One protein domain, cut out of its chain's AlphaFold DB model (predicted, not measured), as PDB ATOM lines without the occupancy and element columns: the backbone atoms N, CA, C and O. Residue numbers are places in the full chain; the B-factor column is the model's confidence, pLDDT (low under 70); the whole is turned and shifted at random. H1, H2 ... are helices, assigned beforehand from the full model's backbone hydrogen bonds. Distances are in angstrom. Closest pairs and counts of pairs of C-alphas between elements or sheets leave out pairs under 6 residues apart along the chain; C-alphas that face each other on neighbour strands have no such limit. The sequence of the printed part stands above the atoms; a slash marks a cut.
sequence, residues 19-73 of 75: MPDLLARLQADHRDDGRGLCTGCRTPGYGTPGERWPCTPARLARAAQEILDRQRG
ATOM      1  N   MET A  19     158.137 154.939 159.311       92.75
ATOM      2  CA  MET A  19     156.733 154.745 158.924       92.75
ATOM      3  C   MET A  19     156.116 153.528 159.639       92.75
ATOM      4  O   MET A  19     155.864 152.495 159.006       92.75
ATOM      5  N   PRO A  20     155.821 153.629 160.950       86.75
ATOM      6  CA  PRO A  20     155.349 152.500 161.756       86.75
ATOM      7  C   PRO A  20     154.023 151.896 161.262       86.75
ATOM      8  O   PRO A  20     153.857 150.681 161.321       86.75
ATOM      9  N   ASP A  21     153.108 152.701 160.711       89.69
ATOM     10  CA  ASP A  21     151.854 152.214 160.110       89.69
ATOM     11  C   ASP A  21     152.099 151.309 158.896       89.69
ATOM     12  O   ASP A  21     151.521 150.224 158.777       89.69
ATOM     13  N   LEU A  22     152.990 151.731 157.993       89.75
ATOM     14  CA  LEU A  22     153.351 150.944 156.815       89.75
ATOM     15  C   LEU A  22     154.077 149.662 157.227       89.75
ATOM     16  O   LEU A  22     153.802 148.595 156.679       89.75
ATOM     17  N   LEU A  23     154.962 149.763 158.218       89.62
ATOM     18  CA  LEU A  23     155.670 148.632 158.797       89.62
ATOM     19  C   LEU A  23     154.702 147.602 159.402       89.62
ATOM     20  O   LEU A  23     154.806 146.413 159.091       89.62
ATOM     21  N   ALA A  24     153.737 148.044 160.211       88.69
ATOM     22  CA  ALA A  24     152.716 147.179 160.799       88.69
ATOM     23  C   ALA A  24     151.870 146.494 159.717       88.69
ATOM     24  O   ALA A  24     151.587 145.298 159.799       88.69
ATOM     25  N   ARG A  25     151.522 147.227 158.656       89.19
ATOM     26  CA  ARG A  25     150.747 146.692 157.535       89.19
ATOM     27  C   ARG A  25     151.535 145.669 156.716       89.19
ATOM     28  O   ARG A  25     150.973 144.640 156.361       89.19
ATOM     29  N   LEU A  26     152.834 145.892 156.497       87.44
ATOM     30  CA  LEU A  26     153.719 144.918 155.849       87.44
ATOM     31  C   LEU A  26     153.799 143.610 156.646       87.44
ATOM     32  O   LEU A  26     153.740 142.536 156.054       87.44
ATOM     33  N   GLN A  27     153.922 143.696 157.974       87.25
ATOM     34  CA  GLN A  27     153.964 142.519 158.851       87.25
ATOM     35  C   GLN A  27     152.620 141.780 158.897       87.25
ATOM     36  O   GLN A  27     152.592 140.554 158.974       87.25
ATOM     37  N   ALA A  28     151.505 142.512 158.845       88.50
ATOM     38  CA  ALA A  28     150.173 141.918 158.826       88.50
ATOM     39  C   ALA A  28     149.869 141.202 157.499       88.50
ATOM     40  O   ALA A  28     149.268 140.126 157.506       88.50
ATOM     41  N   ASP A  29     150.289 141.786 156.374       87.06
ATOM     42  CA  ASP A  29     150.050 141.241 155.033       87.06
ATOM     43  C   ASP A  29     150.988 140.062 154.717       87.06
ATOM     44  O   ASP A  29     150.564 138.989 154.268       87.06
ATOM     45  N   HIS A  30     152.273 140.217 155.042       87.44
ATOM     46  CA  HIS A  30     153.286 139.185 154.871       87.44
ATOM     47  C   HIS A  30     153.500 138.423 156.175       87.44
ATOM     48  O   HIS A  30     154.320 138.803 157.007       87.44
ATOM     49  N   ARG A  31     152.815 137.286 156.298       84.06
ATOM     50  CA  ARG A  31     152.950 136.332 157.407       84.06
ATOM     51  C   ARG A  31     153.249 134.927 156.895       84.06
ATOM     52  O   ARG A  31     153.003 134.611 155.728       84.06
ATOM     53  N   ASP A  32     153.759 134.085 157.787       84.50
ATOM     54  CA  ASP A  32     153.894 132.653 157.528       84.50
ATOM     55  C   ASP A  32     152.508 131.997 157.400       84.50
ATOM     56  O   ASP A  32     151.594 132.246 158.194       84.50
ATOM     57  N   ASP A  33     152.352 131.160 156.378       82.50
ATOM     58  CA  ASP A  33     151.140 130.376 156.118       82.50
ATOM     59  C   ASP A  33     151.056 129.082 156.956       82.50
ATOM     60  O   ASP A  33     150.136 128.288 156.792       82.50
ATOM     61  N   GLY A  34     152.040 128.795 157.812       82.69
ATOM     62  CA  GLY A  34     152.182 127.513 158.512       82.69
ATOM     63  C   GLY A  34     152.780 126.398 157.645       82.69
ATOM     64  O   GLY A  34     153.008 125.290 158.121       82.69
ATOM     65  N   ARG A  35     153.046 126.681 156.364       83.12
ATOM     66  CA  ARG A  35     153.660 125.761 155.388       83.12
ATOM     67  C   ARG A  35     155.033 126.237 154.899       83.12
ATOM     68  O   ARG A  35     155.568 125.671 153.947       83.12
ATOM     69  N   GLY A  36     155.591 127.289 155.507       83.06
ATOM     70  CA  GLY A  36     156.848 127.913 155.083       83.06
ATOM     71  C   GLY A  36     156.720 128.808 153.844       83.06
ATOM     72  O   GLY A  36     157.714 129.077 153.171       83.06
ATOM     73  N   LEU A  37     155.505 129.258 153.518       84.00
ATOM     74  CA  LEU A  37     155.210 130.181 152.418       84.00
ATOM     75  C   LEU A  37     154.634 131.482 152.970       84.00
ATOM     76  O   LEU A  37     153.947 131.478 153.989       84.00
ATOM     77  N   CYS A  38     154.887 132.588 152.278       86.69
ATOM     78  CA  CYS A  38     154.301 133.875 152.635       86.69
ATOM     79  C   CYS A  38     152.852 133.979 152.137       86.69
ATOM     80  O   CYS A  38     152.596 133.772 150.950       86.69
ATOM     81  N   THR A  39     151.910 134.364 153.000       82.56
ATOM     82  CA  THR A  39     150.503 134.552 152.608       82.56
ATOM     83  C   THR A  39     150.307 135.730 151.655       82.56
ATOM     84  O   THR A  39     149.630 135.559 150.645       82.56
ATOM     85  N   GLY A  40     150.925 136.886 151.932       78.50
ATOM     86  CA  GLY A  40     150.758 138.119 151.150       78.50
ATOM     87  C   GLY A  40     151.360 138.033 149.748       78.50
ATOM     88  O   GLY A  40     150.771 138.500 148.778       78.50
ATOM     89  N   CYS A  41     152.479 137.310 149.597       80.88
ATOM     90  CA  CYS A  41     153.101 137.077 148.286       80.88
ATOM     91  C   CYS A  41     152.289 136.134 147.385       80.88
ATOM     92  O   CYS A  41     152.628 135.979 146.219       80.88
ATOM     93  N   ARG A  42     151.248 135.459 147.897       69.75
ATOM     94  CA  ARG A  42     150.359 134.623 147.070       69.75
ATOM     95  C   ARG A  42     149.259 135.425 146.382       69.75
ATOM     96  O   ARG A  42     148.550 134.855 145.556       69.75
ATOM     97  N   THR A  43     149.107 136.708 146.700       65.88
ATOM     98  CA  THR A  43     148.121 137.566 146.046       65.88
ATOM     99  C   THR A  43     148.586 137.878 144.619       65.88
ATOM    100  O   THR A  43     149.631 138.512 144.444       65.88
ATOM    101  N   PRO A  44     147.855 137.448 143.573       57.38
ATOM    102  CA  PRO A  44     148.219 137.769 142.198       57.38
ATOM    103  C   PRO A  44     148.256 139.293 142.009       57.38
ATOM    104  O   PRO A  44     147.314 139.991 142.373       57.38
ATOM    105  N   GLY A  45     149.362 139.805 141.465       62.25
ATOM    106  CA  GLY A  45     149.619 141.244 141.324       62.25
ATOM    107  C   GLY A  45     150.570 141.840 142.371       62.25
ATOM    108  O   GLY A  45     150.997 142.976 142.191       62.25
ATOM    109  N   TYR A  46     150.963 141.086 143.408       55.03
ATOM    110  CA  TYR A  46     151.972 141.496 144.392       55.03
ATOM    111  C   TYR A  46     153.053 140.414 144.583       55.03
ATOM    112  O   TYR A  46     152.837 139.395 145.233       55.03
ATOM    113  N   GLY A  47     154.254 140.669 144.055       57.69
ATOM    114  CA  GLY A  47     155.436 139.817 144.247       57.69
ATOM    115  C   GLY A  47     155.436 138.496 143.465       57.69
ATOM    116  O   GLY A  47     154.632 138.279 142.560       57.69
ATOM    117  N   THR A  48     156.391 137.623 143.804       58.88
ATOM    118  CA  THR A  48     156.500 136.270 143.243       58.88
ATOM    119  C   THR A  48     155.501 135.342 143.944       58.88
ATOM    120  O   THR A  48     155.635 135.124 145.156       58.88
ATOM    121  N   PRO A  49     154.523 134.764 143.221       60.97
ATOM    122  CA  PRO A  49     153.557 133.850 143.813       60.97
ATOM    123  C   PRO A  49     154.263 132.653 144.453       60.97
ATOM    124  O   PRO A  49     155.008 131.930 143.797       60.97
ATOM    125  N   GLY A  50     154.019 132.445 145.750       61.91
ATOM    126  CA  GLY A  50     154.586 131.315 146.492       61.91
ATOM    127  C   GLY A  50     156.029 131.506 146.965       61.91
ATOM    128  O   GLY A  50     156.710 130.515 147.221       61.91
ATOM    129  N   GLU A  51     156.500 132.748 147.112       69.44
ATOM    130  CA  GLU A  51     157.776 133.029 147.780       69.44
ATOM    131  C   GLU A  51     157.838 132.336 149.156       69.44
ATOM    132  O   GLU A  51     156.899 132.410 149.967       69.44
ATOM    133  N   ARG A  52     158.965 131.667 149.427       80.00
ATOM    134  CA  ARG A  52     159.199 131.025 150.723       80.00
ATOM    135  C   ARG A  52     159.289 132.071 151.823       80.00
ATOM    136  O   ARG A  52     159.946 133.103 151.688       80.00
ATOM    137  N   TRP A  53     158.654 131.773 152.948       80.19
ATOM    138  CA  TRP A  53     158.825 132.546 154.164       80.19
ATOM    139  C   TRP A  53     160.208 132.257 154.782       80.19
ATOM    140  O   TRP A  53     160.598 131.090 154.852       80.19
ATOM    141  N   PRO A  54     160.963 133.271 155.250       82.56
ATOM    142  CA  PRO A  54     160.658 134.701 155.217       82.56
ATOM    143  C   PRO A  54     160.959 135.327 153.848       82.56
ATOM    144  O   PRO A  54     162.101 135.290 153.373       82.56
ATOM    145  N   CYS A  55     159.942 135.959 153.263       86.44
ATOM    146  CA  CYS A  55     160.027 136.673 151.992       86.44
ATOM    147  C   CYS A  55     160.763 138.015 152.146       86.44
ATOM    148  O   CYS A  55     160.919 138.536 153.254       86.44
ATOM    149  N   THR A  56     161.202 138.608 151.035       84.88
ATOM    150  CA  THR A  56     161.898 139.907 151.021       84.88
ATOM    151  C   THR A  56     161.188 141.011 151.828       84.88
ATOM    152  O   THR A  56     161.845 141.597 152.691       84.88
ATOM    153  N   PRO A  57     159.878 141.285 151.648       83.75
ATOM    154  CA  PRO A  57     159.194 142.318 152.432       83.75
ATOM    155  C   PRO A  57     159.148 141.995 153.930       83.75
ATOM    156  O   PRO A  57     159.375 142.885 154.745       83.75
ATOM    157  N   ALA A  58     158.968 140.728 154.316       86.81
ATOM    158  CA  ALA A  58     159.019 140.331 155.722       86.81
ATOM    159  C   ALA A  58     160.407 140.538 156.349       86.81
ATOM    160  O   ALA A  58     160.513 140.954 157.503       86.81
ATOM    161  N   ARG A  59     161.485 140.293 155.593       88.38
ATOM    162  CA  ARG A  59     162.860 140.559 156.055       88.38
ATOM    163  C   ARG A  59     163.112 142.052 156.251       88.38
ATOM    164  O   ARG A  59     163.693 142.432 157.264       88.38
ATOM    165  N   LEU A  60     162.655 142.885 155.312       89.44
ATOM    166  CA  LEU A  60     162.756 144.344 155.411       89.44
ATOM    167  C   LEU A  60     161.968 144.872 156.611       89.44
ATOM    168  O   LEU A  60     162.504 145.657 157.389       89.44
ATOM    169  N   ALA A  61     160.736 144.394 156.791       89.56
ATOM    170  CA  ALA A  61     159.900 144.752 157.926       89.56
ATOM    171  C   ALA A  61     160.570 144.370 159.254       89.56
ATOM    172  O   ALA A  61     160.695 145.201 160.145       89.56
ATOM    173  N   ARG A  62     161.099 143.149 159.371       89.69
ATOM    174  CA  ARG A  62     161.817 142.726 160.580       89.69
ATOM    175  C   ARG A  62     163.028 143.615 160.879       89.69
ATOM    176  O   ARG A  62     163.215 144.012 162.022       89.69
ATOM    177  N   ALA A  63     163.831 143.945 159.870       90.75
ATOM    178  CA  ALA A  63     164.989 144.816 160.058       90.75
ATOM    179  C   ALA A  63     164.579 146.246 160.460       90.75
ATOM    180  O   ALA A  63     165.215 146.851 161.319       90.75
ATOM    181  N   ALA A  64     163.494 146.772 159.886       91.25
ATOM    182  CA  ALA A  64     162.958 148.087 160.229       91.25
ATOM    183  C   ALA A  64     162.380 148.106 161.649       91.25
ATOM    184  O   ALA A  64     162.562 149.083 162.371       91.25
ATOM    185  N   GLN A  65     161.757 147.007 162.080       89.88
ATOM    186  CA  GLN A  65     161.260 146.844 163.441       89.88
ATOM    187  C   GLN A  65     162.390 146.890 164.474       89.88
ATOM    188  O   GLN A  65     162.211 147.515 165.511       89.88
ATOM    189  N   GLU A  66     163.556 146.298 164.190       90.81
ATOM    190  CA  GLU A  66     164.715 146.395 165.092       90.81
ATOM    191  C   GLU A  66     165.259 147.824 165.186       90.81
ATOM    192  O   GLU A  66     165.708 148.252 166.246       90.81
ATOM    193  N   ILE A  67     165.220 148.581 164.087       90.06
ATOM    194  CA  ILE A  67     165.584 150.001 164.110       90.06
ATOM    195  C   ILE A  67     164.569 150.788 164.946       90.06
ATOM    196  O   ILE A  67     164.977 151.575 165.796       90.06
ATOM    197  N   LEU A  68     163.269 150.567 164.734       88.62
ATOM    198  CA  LEU A  68     162.204 151.239 165.477       88.62
ATOM    199  C   LEU A  68     162.268 150.919 166.978       88.62
ATOM    200  O   LEU A  68     162.125 151.823 167.789       88.62
ATOM    201  N   ASP A  69     162.521 149.666 167.351       89.19
ATOM    202  CA  ASP A  69     162.710 149.244 168.745       89.19
ATOM    203  C   ASP A  69     163.873 149.991 169.414       89.19
ATOM    204  O   ASP A  69     163.706 150.589 170.474       89.19
ATOM    205  N   ARG A  70     165.017 150.084 168.725       87.00
ATOM    206  CA  ARG A  70     166.173 150.864 169.195       87.00
ATOM    207  C   ARG A  70     165.863 152.354 169.340       87.00
ATOM    208  O   ARG A  70     166.386 152.991 170.249       87.00
ATOM    209  N   GLN A  71     165.047 152.917 168.446       82.69
ATOM    210  CA  GLN A  71     164.606 154.315 168.531       82.69
ATOM    211  C   GLN A  71     163.631 154.539 169.693       82.69
ATOM    212  O   GLN A  71     163.659 155.588 170.329       82.69
ATOM    213  N   ARG A  72     162.785 153.547 169.978       78.56
ATOM    214  CA  ARG A  72     161.799 153.541 171.064       78.56
ATOM    215  C   ARG A  72     162.380 153.089 172.409       78.56
ATOM    216  O   ARG A  72     161.588 152.671 173.242       78.56
ATOM    217  N   GLY A  73     163.708 153.126 172.586       65.56
ATOM    218  CA  GLY A  73     164.452 152.552 173.718       65.56
ATOM    219  C   GLY A  73     163.789 152.686 175.104       65.56
ATOM    220  O   GLY A  73     162.979 153.585 175.314       65.56
TER     221      GLY A  73
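This is residues 19 to 73 of the 75 residues of an uncharacterized protein of Pseudonocardia endophytica (UniProt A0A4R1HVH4). A helical hairpin with a head of loop: the longer helix H2 and the shorter H1 are packed at a slant, running opposite ways, and the long stretch of residues 30 to 55 that joins them forms the head at one end. The printed part has 55 residues with two named helices, H1 then H2 along the chain, and no named strand. The class is all helix, though under half of the residues, 26 of 55, are in named elements. The whole is elongated, spanning 36 by 20 by 14 A, and only just compact, close to loose, with a radius of gyration of the C-alphas of 11.8 A.

H2, the longest helix, takes residues 56 to 71 and measures 22.8 A from C-alpha 56 at (161.898, 139.907, 151.021) to C-alpha 71 at (164.606, 154.315, 168.531). H1 takes residues 20 to 29 and measures 14.1 A, beginning with C-alpha 20 at (155.349, 152.500, 161.756).

H2 and H1 touch, with 9 pairs of C-alphas within 8 A. Their closest C-alphas are those of Ala 61 and Leu 23, 5.8 A apart. They form a helical hairpin and run opposite ways at a steep tilt of 35.2 degrees, only just past shallow. Their centres are 10.2 A apart. In H1 and H2 every O i to N i+4 pair is within hydrogen-bond range.

The two C-alphas farthest apart, those of Pro 44 and Gly 73, are 38.4 A from each other. The printed part has no cut. The link from H1 to H2, 26 residues, is long; its C-alphas lie 4 to 16 A from the mean of the C-alphas. The mean pLDDT of the printed part is 81.5, and residues 42 to 51 and residue 73 are under 70.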